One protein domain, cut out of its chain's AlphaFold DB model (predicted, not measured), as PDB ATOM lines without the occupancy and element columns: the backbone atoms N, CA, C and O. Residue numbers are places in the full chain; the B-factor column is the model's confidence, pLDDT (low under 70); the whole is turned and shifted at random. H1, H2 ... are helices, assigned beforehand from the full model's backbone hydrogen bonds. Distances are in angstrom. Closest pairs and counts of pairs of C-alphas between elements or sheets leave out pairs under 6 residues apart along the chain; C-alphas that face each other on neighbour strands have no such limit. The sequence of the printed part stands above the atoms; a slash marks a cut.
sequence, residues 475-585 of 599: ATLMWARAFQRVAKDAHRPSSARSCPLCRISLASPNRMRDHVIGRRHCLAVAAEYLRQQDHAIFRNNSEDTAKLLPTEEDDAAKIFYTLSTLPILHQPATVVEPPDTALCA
ATOM      1  N   ALA A 475      54.219  -0.310  47.984       82.88
ATOM      2  CA  ALA A 475      54.615  -1.629  48.475       82.88
ATOM      3  C   ALA A 475      53.502  -2.663  48.259       82.88
ATOM      4  O   ALA A 475      53.725  -3.708  47.643       82.88
ATOM      5  N   THR A 476      52.274  -2.309  48.630       85.56
ATOM      6  CA  THR A 476      51.057  -3.092  48.413       85.56
ATOM      7  C   THR A 476      50.876  -3.446  46.938       85.56
ATOM      8  O   THR A 476      50.592  -4.593  46.588       85.56
ATOM      9  N   LEU A 477      51.081  -2.477  46.039       86.25
ATOM     10  CA  LEU A 477      50.954  -2.700  44.599       86.25
ATOM     11  C   LEU A 477      52.042  -3.613  44.026       86.25
ATOM     12  O   LEU A 477      51.769  -4.376  43.095       86.25
ATOM     13  N   MET A 478      53.265  -3.543  44.552       87.69
ATOM     14  CA  MET A 478      54.359  -4.414  44.124       87.69
ATOM     15  C   MET A 478      54.149  -5.855  44.597       87.69
ATOM     16  O   MET A 478      54.252  -6.768  43.775       87.69
ATOM     17  N   TRP A 479      53.733  -6.059  45.849       90.38
ATOM     18  CA  TRP A 479      53.331  -7.375  46.356       90.38
ATOM     19  C   TRP A 479      52.150  -7.964  45.586       90.38
ATOM     20  O   TRP A 479      52.216  -9.106  45.135       90.38
ATOM     21  N   ALA A 480      51.103  -7.176  45.324       89.00
ATOM     22  CA  ALA A 480      49.956  -7.643  44.546       89.00
ATOM     23  C   ALA A 480      50.361  -8.117  43.135       89.00
ATOM     24  O   ALA A 480      49.830  -9.112  42.642       89.00
ATOM     25  N   ARG A 481      51.324  -7.443  42.486       88.94
ATOM     26  CA  ARG A 481      51.889  -7.869  41.191       88.94
ATOM     27  C   ARG A 481      52.765  -9.118  41.307       88.94
ATOM     28  O   ARG A 481      52.750  -9.941  40.393       88.94
ATOM     29  N   ALA A 482      53.534  -9.264  42.385       90.19
ATOM     30  CA  ALA A 482      54.298 -10.482  42.654       90.19
ATOM     31  C   ALA A 482      53.355 -11.685  42.807       90.19
ATOM     32  O   ALA A 482      53.486 -12.665  42.078       90.19
ATOM     33  N   PHE A 483      52.312 -11.551  43.624       91.81
ATOM     34  CA  PHE A 483      51.297 -12.587  43.809       91.81
ATOM     35  C   PHE A 483      50.524 -12.922  42.535       91.81
ATOM     36  O   PHE A 483      50.297 -14.093  42.268       91.81
ATOM     37  N   GLN A 484      50.198 -11.945  41.683       89.44
ATOM     38  CA  GLN A 484      49.574 -12.218  40.379       89.44
ATOM     39  C   GLN A 484      50.412 -13.110  39.462       89.44
ATOM     40  O   GLN A 484      49.844 -13.847  38.653       89.44
ATOM     41  N   ARG A 485      51.747 -13.016  39.541       88.44
ATOM     42  CA  ARG A 485      52.645 -13.867  38.748       88.44
ATOM     43  C   ARG A 485      52.562 -15.313  39.223       88.44
ATOM     44  O   ARG A 485      52.366 -16.190  38.394       88.44
ATOM     45  N   VAL A 486      52.602 -15.533  40.536       88.44
ATOM     46  CA  VAL A 486      52.560 -16.879  41.129       88.44
ATOM     47  C   VAL A 486      51.155 -17.498  41.101       88.44
ATOM     48  O   VAL A 486      50.999 -18.702  40.926       88.44
ATOM     49  N   ALA A 487      50.100 -16.690  41.228       87.38
ATOM     50  CA  ALA A 487      48.729 -17.179  41.359       87.38
ATOM     51  C   ALA A 487      48.271 -18.066  40.190       87.38
ATOM     52  O   ALA A 487      47.442 -18.953  40.385       87.38
ATOM     53  N   LYS A 488      48.812 -17.856  38.981       83.31
ATOM     54  CA  LYS A 488      48.475 -18.654  37.791       83.31
ATOM     55  C   LYS A 488      48.803 -20.142  37.961       83.31
ATOM     56  O   LYS A 488      48.023 -20.984  37.496       83.31
ATOM     57  N   ASP A 489      49.889 -20.424  38.679       81.38
ATOM     58  CA  ASP A 489      50.470 -21.756  38.868       81.38
ATOM     59  C   ASP A 489      50.168 -22.338  40.261       81.38
ATOM     60  O   ASP A 489      50.488 -23.490  40.550       81.38
ATOM     61  N   ALA A 490      49.511 -21.564  41.130       74.31
ATOM     62  CA  ALA A 490      49.150 -21.985  42.478       74.31
ATOM     63  C   ALA A 490      48.104 -23.116  42.489       74.31
ATOM     64  O   ALA A 490      47.247 -23.227  41.603       74.31
ATOM     65  N   HIS A 491      48.133 -23.934  43.548       71.56
ATOM     66  CA  HIS A 491      47.166 -25.012  43.740       71.56
ATOM     67  C   HIS A 491      45.741 -24.457  43.825       71.56
ATOM     68  O   HIS A 491      45.445 -23.549  44.604       71.56
ATOM     69  N   ARG A 492      44.843 -25.012  43.011       69.38
ATOM     70  CA  ARG A 492      43.500 -24.465  42.830       69.38
ATOM     71  C   ARG A 492      42.507 -25.220  43.708       69.38
ATOM     72  O   ARG A 492      42.403 -26.437  43.556       69.38
ATOM     73  N   PRO A 493      41.727 -24.533  44.556       65.38
ATOM     74  CA  PRO A 493      40.678 -25.195  45.308       65.38
ATOM     75  C   PRO A 493      39.624 -25.728  44.335       65.38
ATOM     76  O   PRO A 493      39.016 -24.972  43.576       65.38
ATOM     77  N   SER A 494      39.455 -27.049  44.317       57.31
ATOM     78  CA  SER A 494      38.557 -27.741  43.389       57.31
ATOM     79  C   SER A 494      37.088 -27.616  43.796       57.31
ATOM     80  O   SER A 494      36.232 -27.599  42.922       57.31
ATOM     81  N   SER A 495      36.801 -27.472  45.092       58.81
ATOM     82  CA  SER A 495      35.444 -27.462  45.657       58.81
ATOM     83  C   SER A 495      35.056 -26.166  46.366       58.81
ATOM     84  O   SER A 495      33.877 -25.954  46.655       58.81
ATOM     85  N   ALA A 496      36.015 -25.286  46.668       66.38
ATOM     86  CA  ALA A 496      35.721 -24.103  47.463       66.38
ATOM     87  C   ALA A 496      34.886 -23.094  46.674       66.38
ATOM     88  O   ALA A 496      35.116 -22.834  45.491       66.38
ATOM     89  N   ARG A 497      33.922 -22.489  47.363       68.50
ATOM     90  CA  ARG A 497      33.054 -21.436  46.815       68.50
ATOM     91  C   ARG A 497      32.995 -20.198  47.682       68.50
ATOM     92  O   ARG A 497      32.492 -19.183  47.221       68.50
ATOM     93  N   SER A 498      33.607 -20.245  48.858       70.38
ATOM     94  CA  SER A 498      33.774 -19.093  49.731       70.38
ATOM     95  C   SER A 498      35.254 -18.786  49.908       70.38
ATOM     96  O   SER A 498      36.057 -19.691  50.125       70.38
ATOM     97  N   CYS A 499      35.613 -17.512  49.803       75.31
ATOM     98  CA  CYS A 499      36.957 -17.034  50.090       75.31
ATOM     99  C   CYS A 499      36.930 -16.346  51.463       75.31
ATOM    100  O   CYS A 499      36.268 -15.317  51.584       75.31
ATOM    101  N   PRO A 500      37.615 -16.864  52.498       69.06
ATOM    102  CA  PRO A 500      37.608 -16.263  53.833       69.06
ATOM    103  C   PRO A 500      38.373 -14.934  53.873       69.06
ATOM    104  O   PRO A 500      38.046 -14.055  54.667       69.06
ATOM    105  N   LEU A 501      39.361 -14.772  52.988       76.00
ATOM    106  CA  LEU A 501      40.181 -13.571  52.897       76.00
ATOM    107  C   LEU A 501      39.415 -12.415  52.244       76.00
ATOM    108  O   LEU A 501      39.296 -11.333  52.811       76.00
ATOM    109  N   CYS A 502      38.849 -12.653  51.058       73.75
ATOM    110  CA  CYS A 502      38.047 -11.651  50.356       73.75
ATOM    111  C   CYS A 502      36.607 -11.559  50.861       73.75
ATOM    112  O   CYS A 502      35.918 -10.603  50.517       73.75
ATOM    113  N   ARG A 503      36.171 -12.528  51.671       69.25
ATOM    114  CA  ARG A 503      34.826 -12.628  52.255       69.25
ATOM    115  C   ARG A 503      33.705 -12.694  51.220       69.25
ATOM    116  O   ARG A 503      32.592 -12.249  51.467       69.25
ATOM    117  N   ILE A 504      33.999 -13.299  50.073       68.19
ATOM    118  CA  ILE A 504      33.035 -13.467  48.983       68.19
ATOM    119  C   ILE A 504      32.579 -14.920  48.869       68.19
ATOM    120  O   ILE A 504      33.343 -15.842  49.162       68.19
ATOM    121  N   SER A 505      31.357 -15.120  48.376       69.88
ATOM    122  CA  SER A 505      30.814 -16.433  48.011       69.88
ATOM    123  C   SER A 505      30.437 -16.444  46.534       69.88
ATOM    124  O   SER A 505      29.718 -15.564  46.069       69.88
ATOM    125  N   LEU A 506      30.905 -17.443  45.789       69.94
ATOM    126  CA  LEU A 506      30.794 -17.534  44.338       69.94
ATOM    127  C   LEU A 506      29.939 -18.718  43.894       69.94
ATOM    128  O   LEU A 506      29.882 -19.770  44.518       69.94
ATOM    129  N   ALA A 507      29.280 -18.545  42.750       59.72
ATOM    130  CA  ALA A 507      28.314 -19.508  42.220       59.72
ATOM    131  C   ALA A 507      28.921 -20.839  41.744       59.72
ATOM    132  O   ALA A 507      28.189 -21.814  41.588       59.72
ATOM    133  N   SER A 508      30.222 -20.879  41.448       64.81
ATOM    134  CA  SER A 508      30.889 -22.086  40.967       64.81
ATOM    135  C   SER A 508      32.347 -22.146  41.431       64.81
ATOM    136  O   SER A 508      32.974 -21.098  41.613       64.81
ATOM    137  N   PRO A 509      32.919 -23.354  41.549       62.41
ATOM    138  CA  PRO A 509      34.336 -23.531  41.848       62.41
ATOM    139  C   PRO A 509      35.219 -22.949  40.746       62.41
ATOM    140  O   PRO A 509      36.256 -22.377  41.039       62.41
ATOM    141  N   ASN A 510      34.792 -22.984  39.476       69.81
ATOM    142  CA  ASN A 510      35.511 -22.302  38.391       69.81
ATOM    143  C   ASN A 510      35.657 -20.810  38.673       69.81
ATOM    144  O   ASN A 510      36.762 -20.288  38.613       69.81
ATOM    145  N   ARG A 511      34.568 -20.152  39.086       74.81
ATOM    146  CA  ARG A 511      34.631 -18.744  39.477       74.81
ATOM    147  C   ARG A 511      35.510 -18.536  40.704       74.81
ATOM    148  O   ARG A 511      36.169 -17.509  40.777       74.81
ATOM    149  N   MET A 512      35.539 -19.478  41.651       77.94
ATOM    150  CA  MET A 512      36.466 -19.404  42.784       77.94
ATOM    151  C   MET A 512      37.924 -19.513  42.335       77.94
ATOM    152  O   MET A 512      38.757 -18.724  42.771       77.94
ATOM    153  N   ARG A 513      38.234 -20.421  41.406       79.31
ATOM    154  CA  ARG A 513      39.563 -20.516  40.792       79.31
ATOM    155  C   ARG A 513      39.938 -19.203  40.104       79.31
ATOM    156  O   ARG A 513      41.015 -18.678  40.367       79.31
ATOM    157  N   ASP A 514      39.027 -18.640  39.314       83.44
ATOM    158  CA  ASP A 514      39.220 -17.351  38.638       83.44
ATOM    159  C   ASP A 514      39.383 -16.190  39.635       83.44
ATOM    160  O   ASP A 514      40.133 -15.243  39.399       83.44
ATOM    161  N   HIS A 515      38.693 -16.259  40.774       85.31
ATOM    162  CA  HIS A 515      38.798 -15.273  41.839       85.31
ATOM    163  C   HIS A 515      40.162 -15.298  42.519       85.31
ATOM    164  O   HIS A 515      40.766 -14.235  42.650       85.31
ATOM    165  N   VAL A 516      40.653 -16.481  42.899       84.88
ATOM    166  CA  VAL A 516      41.952 -16.653  43.568       84.88
ATOM    167  C   VAL A 516      43.096 -16.102  42.706       84.88
ATOM    168  O   VAL A 516      44.025 -15.491  43.229       84.88
ATOM    169  N   ILE A 517      43.004 -16.224  41.378       85.81
ATOM    170  CA  ILE A 517      43.988 -15.648  40.440       85.81
ATOM    171  C   ILE A 517      43.716 -14.177  40.079       85.81
ATOM    172  O   ILE A 517      44.478 -13.539  39.349       85.81
ATOM    173  N   GLY A 518      42.609 -13.623  40.566       86.81
ATOM    174  CA  GLY A 518      42.132 -12.291  40.235       86.81
ATOM    175  C   GLY A 518      42.906 -11.177  40.938       86.81
ATOM    176  O   GLY A 518      43.420 -11.319  42.049       86.81
ATOM    177  N   ARG A 519      42.922  -9.989  40.314       85.31
ATOM    178  CA  ARG A 519      43.637  -8.810  40.843       85.31
ATOM    179  C   ARG A 519      43.192  -8.405  42.245       85.31
ATOM    180  O   ARG A 519      44.027  -8.043  43.062       85.31
ATOM    181  N   ARG A 520      41.883  -8.458  42.505       84.50
ATOM    182  CA  ARG A 520      41.305  -8.107  43.811       84.50
ATOM    183  C   ARG A 520      41.783  -9.048  44.911       84.50
ATOM    184  O   ARG A 520      42.115  -8.579  45.989       84.50
ATOM    185  N   HIS A 521      41.851 -10.343  44.616       86.88
ATOM    186  CA  HIS A 521      42.311 -11.339  45.576       86.88
ATOM    187  C   HIS A 521      43.793 -11.169  45.885       86.88
ATOM    188  O   HIS A 521      44.161 -11.045  47.043       86.88
ATOM    189  N   CYS A 522      44.637 -11.022  44.861       89.81
ATOM    190  CA  CYS A 522      46.068 -10.766  45.058       89.81
ATOM    191  C   CYS A 522      46.333  -9.487  45.869       89.81
ATOM    192  O   CYS A 522      47.259  -9.446  46.674       89.81
ATOM    193  N   LEU A 523      45.506  -8.453  45.684       87.50
ATOM    194  CA  LEU A 523      45.581  -7.226  46.472       87.50
ATOM    195  C   LEU A 523      45.167  -7.449  47.934       87.50
ATOM    196  O   LEU A 523      45.800  -6.903  48.827       87.50
ATOM    197  N   ALA A 524      44.147  -8.273  48.183       85.06
ATOM    198  CA  ALA A 524      43.747  -8.657  49.536       85.06
ATOM    199  C   ALA A 524      44.825  -9.499  50.239       85.06
ATOM    200  O   ALA A 524      45.082  -9.284  51.418       85.06
ATOM    201  N   VAL A 525      45.497 -10.403  49.515       88.75
ATOM    202  CA  VAL A 525      46.639 -11.177  50.039       88.75
ATOM    203  C   VAL A 525      47.799 -10.248  50.400       88.75
ATOM    204  O   VAL A 525      48.361 -10.375  51.481       88.75
ATOM    205  N   ALA A 526      48.120  -9.275  49.539       88.12
ATOM    206  CA  ALA A 526      49.140  -8.261  49.817       88.12
ATOM    207  C   ALA A 526      48.803  -7.401  51.035       88.12
ATOM    208  O   ALA A 526      49.651  -7.210  51.899       88.12
ATOM    209  N   ALA A 527      47.562  -6.929  51.122       83.44
ATOM    210  CA  ALA A 527      47.088  -6.166  52.264       83.44
ATOM    211  C   ALA A 527      47.185  -6.965  53.571       83.44
ATOM    212  O   ALA A 527      47.655  -6.434  54.571       83.44
ATOM    213  N   GLU A 528      46.777  -8.234  53.566       83.31
ATOM    214  CA  GLU A 528      46.834  -9.079  54.760       83.31
ATOM    215  C   GLU A 528      48.272  -9.403  55.173       83.31
ATOM    216  O   GLU A 528      48.589  -9.313  56.355       83.31
ATOM    217  N   TYR A 529      49.154  -9.702  54.216       87.12
ATOM    218  CA  TYR A 529      50.576  -9.904  54.491       87.12
ATOM    219  C   TYR A 529      51.205  -8.658  55.124       87.12
ATOM    220  O   TYR A 529      51.794  -8.745  56.193       87.12
ATOM    221  N   LEU A 530      51.023  -7.486  54.510       84.38
ATOM    222  CA  LEU A 530      51.587  -6.231  55.011       84.38
ATOM    223  C   LEU A 530      50.997  -5.830  56.369       84.38
ATOM    224  O   LEU A 530      51.717  -5.323  57.222       84.38
ATOM    225  N   ARG A 531      49.714  -6.119  56.614       80.81
ATOM    226  CA  ARG A 531      49.082  -5.926  57.925       80.81
ATOM    227  C   ARG A 531      49.709  -6.816  59.005       80.81
ATOM    228  O   ARG A 531      49.825  -6.372  60.138       80.81
ATOM    229  N   GLN A 532      50.103  -8.050  58.677       81.50
ATOM    230  CA  GLN A 532      50.836  -8.935  59.599       81.50
ATOM    231  C   GLN A 532      52.262  -8.439  59.891       81.50
ATOM    232  O   GLN A 532      52.852  -8.870  60.874       81.50
ATOM    233  N   GLN A 533      52.785  -7.526  59.067       82.06
ATOM    234  CA  GLN A 533      54.054  -6.818  59.264       82.06
ATOM    235  C   GLN A 533      53.853  -5.403  59.850       82.06
ATOM    236  O   GLN A 533      54.723  -4.550  59.695       82.06
ATOM    237  N   ASP A 534      52.689  -5.121  60.451       78.81
ATOM    238  CA  ASP A 534      52.314  -3.821  61.032       78.81
ATOM    239  C   ASP A 534      52.389  -2.614  60.064       78.81
ATOM    240  O   ASP A 534      52.565  -1.466  60.477       78.81
ATOM    241  N   HIS A 535      52.194  -2.835  58.757       74.62
ATOM    242  CA  HIS A 535      52.228  -1.775  57.741       74.62
ATOM    243  C   HIS A 535      50.834  -1.234  57.366       74.62
ATOM    244  O   HIS A 535      49.882  -1.980  57.122       74.62
ATOM    245  N   ALA A 536      50.722   0.092  57.230       71.38
ATOM    246  CA  ALA A 536      49.502   0.773  56.787       71.38
ATOM    247  C   ALA A 536      49.372   0.785  55.250       71.38
ATOM    248  O   ALA A 536      50.255   1.260  54.557       71.38
ATOM    249  N   ILE A 537      48.239   0.320  54.712       63.19
ATOM    250  CA  ILE A 537      48.040   0.005  53.274       63.19
ATOM    251  C   ILE A 537      47.712   1.248  52.393       63.19
ATOM    252  O   ILE A 537      47.556   1.171  51.167       63.19
ATOM    253  N   PHE A 538      47.542   2.419  53.014       70.62
ATOM    254  CA  PHE A 538      47.127   3.660  52.349       70.62
ATOM    255  C   PHE A 538      48.303   4.623  52.180       70.62
ATOM    256  O   PHE A 538      49.241   4.612  52.968       70.62
ATOM    257  N   ARG A 539      48.234   5.483  51.151       62.03
ATOM    258  CA  ARG A 539      49.298   6.446  50.821       62.03
ATOM    259  C   ARG A 539      49.696   7.296  52.035       62.03
ATOM    260  O   ARG A 539      48.982   8.233  52.374       62.03
ATOM    261  N   ASN A 540      50.876   7.025  52.582       57.69
ATOM    262  CA  ASN A 540      51.665   7.962  53.372       57.69
ATOM    263  C   ASN A 540      53.069   8.050  52.760       57.69
ATOM    264  O   ASN A 540      53.623   7.053  52.298       57.69
ATOM    265  N   ASN A 541      53.623   9.262  52.717       52.84
ATOM    266  CA  ASN A 541      54.997   9.507  52.287       52.84
ATOM    267  C   ASN A 541      55.949   9.079  53.413       52.84
ATOM    268  O   ASN A 541      56.047   9.795  54.407       52.84
ATOM    269  N   SER A 542      56.663   7.957  53.277       53.94
ATOM    270  CA  SER A 542      57.845   7.690  54.107       53.94
ATOM    271  C   SER A 542      58.864   6.756  53.439       53.94
ATOM    272  O   SER A 542      58.532   5.884  52.627       53.94
ATOM    273  N   GLU A 543      60.129   6.961  53.815       55.06
ATOM    274  CA  GLU A 543      61.314   6.186  53.421       55.06
ATOM    275  C   GLU A 543      61.281   4.720  53.916       55.06
ATOM    276  O   GLU A 543      61.979   3.873  53.360       55.06
ATOM    277  N   ASP A 544      60.408   4.375  54.874       56.69
ATOM    278  CA  ASP A 544      60.257   3.009  55.418       56.69
ATOM    279  C   ASP A 544      59.646   1.999  54.429       56.69
ATOM    280  O   ASP A 544      59.779   0.786  54.601       56.69
ATOM    281  N   THR A 545      59.027   2.470  53.341       60.06
ATOM    282  CA  THR A 545      58.412   1.592  52.329       60.06
ATOM    283  C   THR A 545      59.420   0.745  51.546       60.06
ATOM    284  O   THR A 545      59.031  -0.274  50.976       60.06
ATOM    285  N   ALA A 546      60.706   1.119  51.518       63.03
ATOM    286  CA  ALA A 546      61.736   0.390  50.773       63.03
ATOM    287  C   ALA A 546      62.059  -0.989  51.378       63.03
ATOM    288  O   ALA A 546      62.330  -1.925  50.629       63.03
ATOM    289  N   LYS A 547      61.978  -1.132  52.710       67.38
ATOM    290  CA  LYS A 547      62.262  -2.389  53.435       67.38
ATOM    291  C   LYS A 547      61.164  -3.445  53.292       67.38
ATOM    292  O   LYS A 547      61.389  -4.604  53.603       67.38
ATOM    293  N   LEU A 548      59.980  -3.037  52.841       72.88
ATOM    294  CA  LEU A 548      58.794  -3.888  52.701       72.88
ATOM    295  C   LEU A 548      58.503  -4.248  51.239       72.88
ATOM    296  O   LEU A 548      57.442  -4.792  50.936       72.88
ATOM    297  N   LEU A 549      59.407  -3.912  50.314       78.75
ATOM    298  CA  LEU A 549      59.294  -4.312  48.916       78.75
ATOM    299  C   LEU A 549      59.651  -5.797  48.754       78.75
ATOM    300  O   LEU A 549      60.548  -6.266  49.446       78.75
ATOM    301  N   PRO A 550      59.006  -6.518  47.819       77.94
ATOM    302  CA  PRO A 550      59.384  -7.895  47.525       77.94
ATOM    303  C   PRO A 550      60.838  -7.957  47.038       77.94
ATOM    304  O   PRO A 550      61.183  -7.280  46.063       77.94
ATOM    305  N   THR A 551      61.658  -8.775  47.689       76.81
ATOM    306  CA  THR A 551      63.049  -9.076  47.321       76.81
ATOM    307  C   THR A 551      63.152 -10.415  46.578       76.81
ATOM    308  O   THR A 551      62.161 -11.130  46.441       76.81
ATOM    309  N   GLU A 552      64.335 -10.768  46.063       66.38
ATOM    310  CA  GLU A 552      64.562 -12.105  45.482       66.38
ATOM    311  C   GLU A 552      64.601 -13.221  46.543       66.38
ATOM    312  O   GLU A 552      64.348 -14.376  46.211       66.38
ATOM    313  N   GLU A 553      64.866 -12.881  47.811       58.50
ATOM    314  CA  GLU A 553      64.847 -13.823  48.943       58.50
ATOM    315  C   GLU A 553      63.419 -14.127  49.434       58.50
ATOM    316  O   GLU A 553      63.177 -15.159  50.066       58.50
ATOM    317  N   ASP A 554      62.452 -13.260  49.119       66.06
ATOM    318  CA  ASP A 554      61.051 -13.450  49.477       66.06
ATOM    319  C   ASP A 554      60.385 -14.522  48.602       66.06
ATOM    320  O   ASP A 554      60.066 -14.302  47.427       66.06
ATOM    321  N   ASP A 555      60.062 -15.673  49.197       81.50
ATOM    322  CA  ASP A 555      59.264 -16.712  48.542       81.50
ATOM    323  C   ASP A 555      57.781 -16.293  48.462       81.50
ATOM    324  O   ASP A 555      56.903 -16.750  49.208       81.50
ATOM    325  N   ALA A 556      57.489 -15.392  47.521       85.81
ATOM    326  CA  ALA A 556      56.140 -14.931  47.216       85.81
ATOM    327  C   ALA A 556      55.191 -16.096  46.891       85.81
ATOM    328  O   ALA A 556      53.982 -15.969  47.110       85.81
ATOM    329  N   ALA A 557      55.711 -17.232  46.405       86.44
ATOM    330  CA  ALA A 557      54.918 -18.425  46.151       86.44
ATOM    331  C   ALA A 557      54.436 -19.061  47.454       86.44
ATOM    332  O   ALA A 557      53.242 -19.330  47.591       86.44
ATOM    333  N   LYS A 558      55.326 -19.226  48.433       86.00
ATOM    334  CA  LYS A 558      54.989 -19.748  49.763       86.00
ATOM    335  C   LYS A 558      54.040 -18.829  50.527       86.00
ATOM    336  O   LYS A 558      53.069 -19.317  51.113       86.00
ATOM    337  N   ILE A 559      54.273 -17.516  50.498       88.69
ATOM    338  CA  ILE A 559      53.399 -16.533  51.164       88.69
ATOM    339  C   ILE A 559      52.012 -16.549  50.524       88.69
ATOM    340  O   ILE A 559      51.006 -16.683  51.226       88.69
ATOM    341  N   PHE A 560      51.949 -16.487  49.187       89.44
ATOM    342  CA  PHE A 560      50.685 -16.599  48.472       89.44
ATOM    343  C   PHE A 560      50.006 -17.918  48.817       89.44
ATOM    344  O   PHE A 560      48.864 -17.903  49.253       89.44
ATOM    345  N   TYR A 561      50.696 -19.051  48.712       85.50
ATOM    346  CA  TYR A 561      50.112 -20.353  49.009       85.50
ATOM    347  C   TYR A 561      49.508 -20.405  50.422       85.50
ATOM    348  O   TYR A 561      48.369 -20.839  50.588       85.50
ATOM    349  N   THR A 562      50.216 -19.878  51.422       82.44
ATOM    350  CA  THR A 562      49.825 -19.927  52.841       82.44
ATOM    351  C   THR A 562      48.669 -18.995  53.195       82.44
ATOM    352  O   THR A 562      47.846 -19.357  54.028       82.44
ATOM    353  N   LEU A 563      48.577 -17.811  52.587       83.69
ATOM    354  CA  LEU A 563      47.530 -16.827  52.905       83.69
ATOM    355  C   LEU A 563      46.342 -16.877  51.931       83.69
ATOM    356  O   LEU A 563      45.226 -16.495  52.276       83.69
ATOM    357  N   SER A 564      46.579 -17.349  50.707       83.88
ATOM    358  CA  SER A 564      45.609 -17.377  49.611       83.88
ATOM    359  C   SER A 564      44.921 -18.729  49.488       83.88
ATOM    360  O   SER A 564      43.698 -18.782  49.442       83.88
ATOM    361  N   THR A 565      45.686 -19.823  49.411       78.88
ATOM    362  CA  THR A 565      45.159 -21.126  48.968       78.88
ATOM    363  C   THR A 565      45.015 -22.126  50.103       78.88
ATOM    364  O   THR A 565      43.967 -22.748  50.229       78.88
ATOM    365  N   LEU A 566      46.018 -22.248  50.973       69.69
ATOM    366  CA  LEU A 566      46.028 -23.163  52.108       69.69
ATOM    367  C   LEU A 566      44.842 -22.912  53.055       69.69
ATOM    368  O   LEU A 566      44.157 -23.877  53.367       69.69
ATOM    369  N   PRO A 567      44.467 -21.670  53.419       69.31
ATOM    370  CA  PRO A 567      43.309 -21.417  54.276       69.31
ATOM    371  C   PRO A 567      41.979 -21.727  53.586       69.31
ATOM    372  O   PRO A 567      40.969 -21.886  54.261       69.31
ATOM    373  N   ILE A 568      41.957 -21.799  52.250       67.94
ATOM    374  CA  ILE A 568      40.792 -22.226  51.466       67.94
ATOM    375  C   ILE A 568      40.734 -23.762  51.386       67.94
ATOM    376  O   ILE A 568      39.649 -24.334  51.420       67.94
ATOM    377  N   LEU A 569      41.891 -24.428  51.293       65.38
ATOM    378  CA  LEU A 569      42.029 -25.884  51.158       65.38
ATOM    379  C   LEU A 569      41.930 -26.635  52.494       65.38
ATOM    380  O   LEU A 569      41.334 -27.704  52.548       65.38
ATOM    381  N   HIS A 570      42.528 -26.092  53.556       55.41
ATOM    382  CA  HIS A 570      42.704 -26.748  54.852       55.41
ATOM    383  C   HIS A 570      41.593 -26.480  55.855       55.41
ATOM    384  O   HIS A 570      41.727 -26.967  56.969       55.41
ATOM    385  N   GLN A 571      40.542 -25.725  55.515       52.88
ATOM    386  CA  GLN A 571      39.491 -25.350  56.469       52.88
ATOM    387  C   GLN A 571      39.036 -26.537  57.341       52.88
ATOM    388  O   GLN A 571      38.282 -27.386  56.861       52.88
ATOM    389  N   PRO A 572      39.436 -26.585  58.629       41.78
ATOM    390  CA  PRO A 572      38.930 -27.557  59.575       41.78
ATOM    391  C   PRO A 572      37.619 -27.007  60.159       41.78
ATOM    392  O   PRO A 572      37.536 -25.850  60.571       41.78
ATOM    393  N   ALA A 573      36.588 -27.847  60.192       39.38
ATOM    394  CA  ALA A 573      35.378 -27.714  61.007       39.38
ATOM    395  C   ALA A 573      34.331 -26.606  60.723       39.38
ATOM    396  O   ALA A 573      33.334 -26.592  61.442       39.38
ATOM    397  N   THR A 574      34.421 -25.737  59.695       44.00
ATOM    398  CA  THR A 574      33.275 -24.826  59.407       44.00
ATOM    399  C   THR A 574      32.824 -24.555  57.973       44.00
ATOM    400  O   THR A 574      31.709 -24.084  57.871       44.00
ATOM    401  N   VAL A 575      33.477 -24.850  56.846       49.19
ATOM    402  CA  VAL A 575      32.742 -24.777  55.552       49.19
ATOM    403  C   VAL A 575      33.440 -25.564  54.442       49.19
ATOM    404  O   VAL A 575      34.254 -25.032  53.702       49.19
ATOM    405  N   VAL A 576      33.026 -26.807  54.209       47.91
ATOM    406  CA  VAL A 576      33.263 -27.458  52.903       47.91
ATOM    407  C   VAL A 576      31.940 -28.026  52.408       47.91
ATOM    408  O   VAL A 576      31.461 -28.997  52.982       47.91
ATOM    409  N   GLU A 577      31.283 -27.384  51.432       48.72
ATOM    410  CA  GLU A 577      30.181 -28.020  50.676       48.72
ATOM    411  C   GLU A 577      30.596 -29.448  50.268       48.72
ATOM    412  O   GLU A 577      31.800 -29.676  50.132       48.72
ATOM    413  N   PRO A 578      29.670 -30.414  50.081       49.69
ATOM    414  CA  PRO A 578      30.045 -31.759  49.636       49.69
ATOM    415  C   PRO A 578      31.067 -31.654  48.495       49.69
ATOM    416  O   PRO A 578      30.828 -30.890  47.554       49.69
ATOM    417  N   PRO A 579      32.240 -32.306  48.622       47.25
ATOM    418  CA  PRO A 579      33.388 -31.996  47.788       47.25
ATOM    419  C   PRO A 579      32.998 -32.135  46.325       47.25
ATOM    420  O   PRO A 579      32.296 -33.071  45.946       47.25
ATOM    421  N   ASP A 580      33.488 -31.225  45.490       43.25
ATOM    422  CA  ASP A 580      33.281 -31.295  44.051       43.25
ATOM    423  C   ASP A 580      33.740 -32.646  43.491       43.25
ATOM    424  O   ASP A 580      33.216 -33.065  42.486       43.25
ATOM    425  N   THR A 581      34.618 -33.401  44.160       40.66
ATOM    426  CA  THR A 581      34.921 -34.800  43.818       40.66
ATOM    427  C   THR A 581      33.703 -35.725  43.912       40.66
ATOM    428  O   THR A 581      33.528 -36.570  43.044       40.66
ATOM    429  N   ALA A 582      32.833 -35.553  44.914       43.34
ATOM    430  CA  ALA A 582      31.557 -36.264  45.017       43.34
ATOM    431  C   ALA A 582      30.568 -35.791  43.935       43.34
ATOM    432  O   ALA A 582      29.901 -36.610  43.310       43.34
ATOM    433  N   LEU A 583      30.537 -34.484  43.640       48.06
ATOM    434  CA  LEU A 583      29.736 -33.916  42.543       48.06
ATOM    435  C   LEU A 583      30.266 -34.298  41.149       48.06
ATOM    436  O   LEU A 583      29.486 -34.483  40.224       48.06
ATOM    437  N   CYS A 584      31.577 -34.442  40.984       41.97
ATOM    438  CA  CYS A 584      32.262 -34.839  39.760       41.97
ATOM    439  C   CYS A 584      32.192 -36.349  39.559       41.97
ATOM    440  O   CYS A 584      32.117 -36.772  38.412       41.97
ATOM    441  N   ALA A 585      32.191 -37.152  40.628       43.19
ATOM    442  CA  ALA A 585      31.869 -38.577  40.562       43.19
ATOM    443  C   ALA A 585      30.425 -38.762  40.074       43.19
ATOM    444  O   ALA A 585      30.210 -39.440  39.073       43.19
TER     445      ALA A 585
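Overview. This is residues 475 to 585 of the 599 residues of the protein "tRNA-uridine aminocarboxypropyltransferase" of Aureoumbra lagunensis (UniProt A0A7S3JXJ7). Three helices make the core of a rod: H3 crosses H1, and H5 packs on both, steeply tilted to H1 and about perpendicular to H3. Short H4 lies at one end, H6 at the other, and H2 with the long loop 488 to 508 lies towards H6. The printed part has 111 residues with six named helices, H1 to H6 in chain order, and no named strand: all helix, compact, radius of gyration of the C-alphas 15.2 A, spans 54 by 24 by 22 A.

Along the chain. H3, residues 519 to 532, spans 20.1 A from first to last C-alpha. H1, residues 475 to 487, begins at C-alpha 475 (54.615, -1.629, 48.475). H5 is 556 to 569, H2 509 to 516, H4 543 to 548; H6, 580 to 585, ends at (31.869, -38.577, 40.562).

Arrangement. H1, the hub, touches H3 at a steep tilt of 57 degrees; closest C-alphas Ala 480 and Leu 523, 4.8 A. Every O i to N i+4 pair is within hydrogen-bond range in H1, H2, H3 and H6; H5 has 7 of 10, H4 0 of 2, but 2 of 3 O i to N i+3.

Size, cuts and confidence. The printed part has no cut. The H1 to H2 link is long. Residues 566 to 585, among others, are under pLDDT 70.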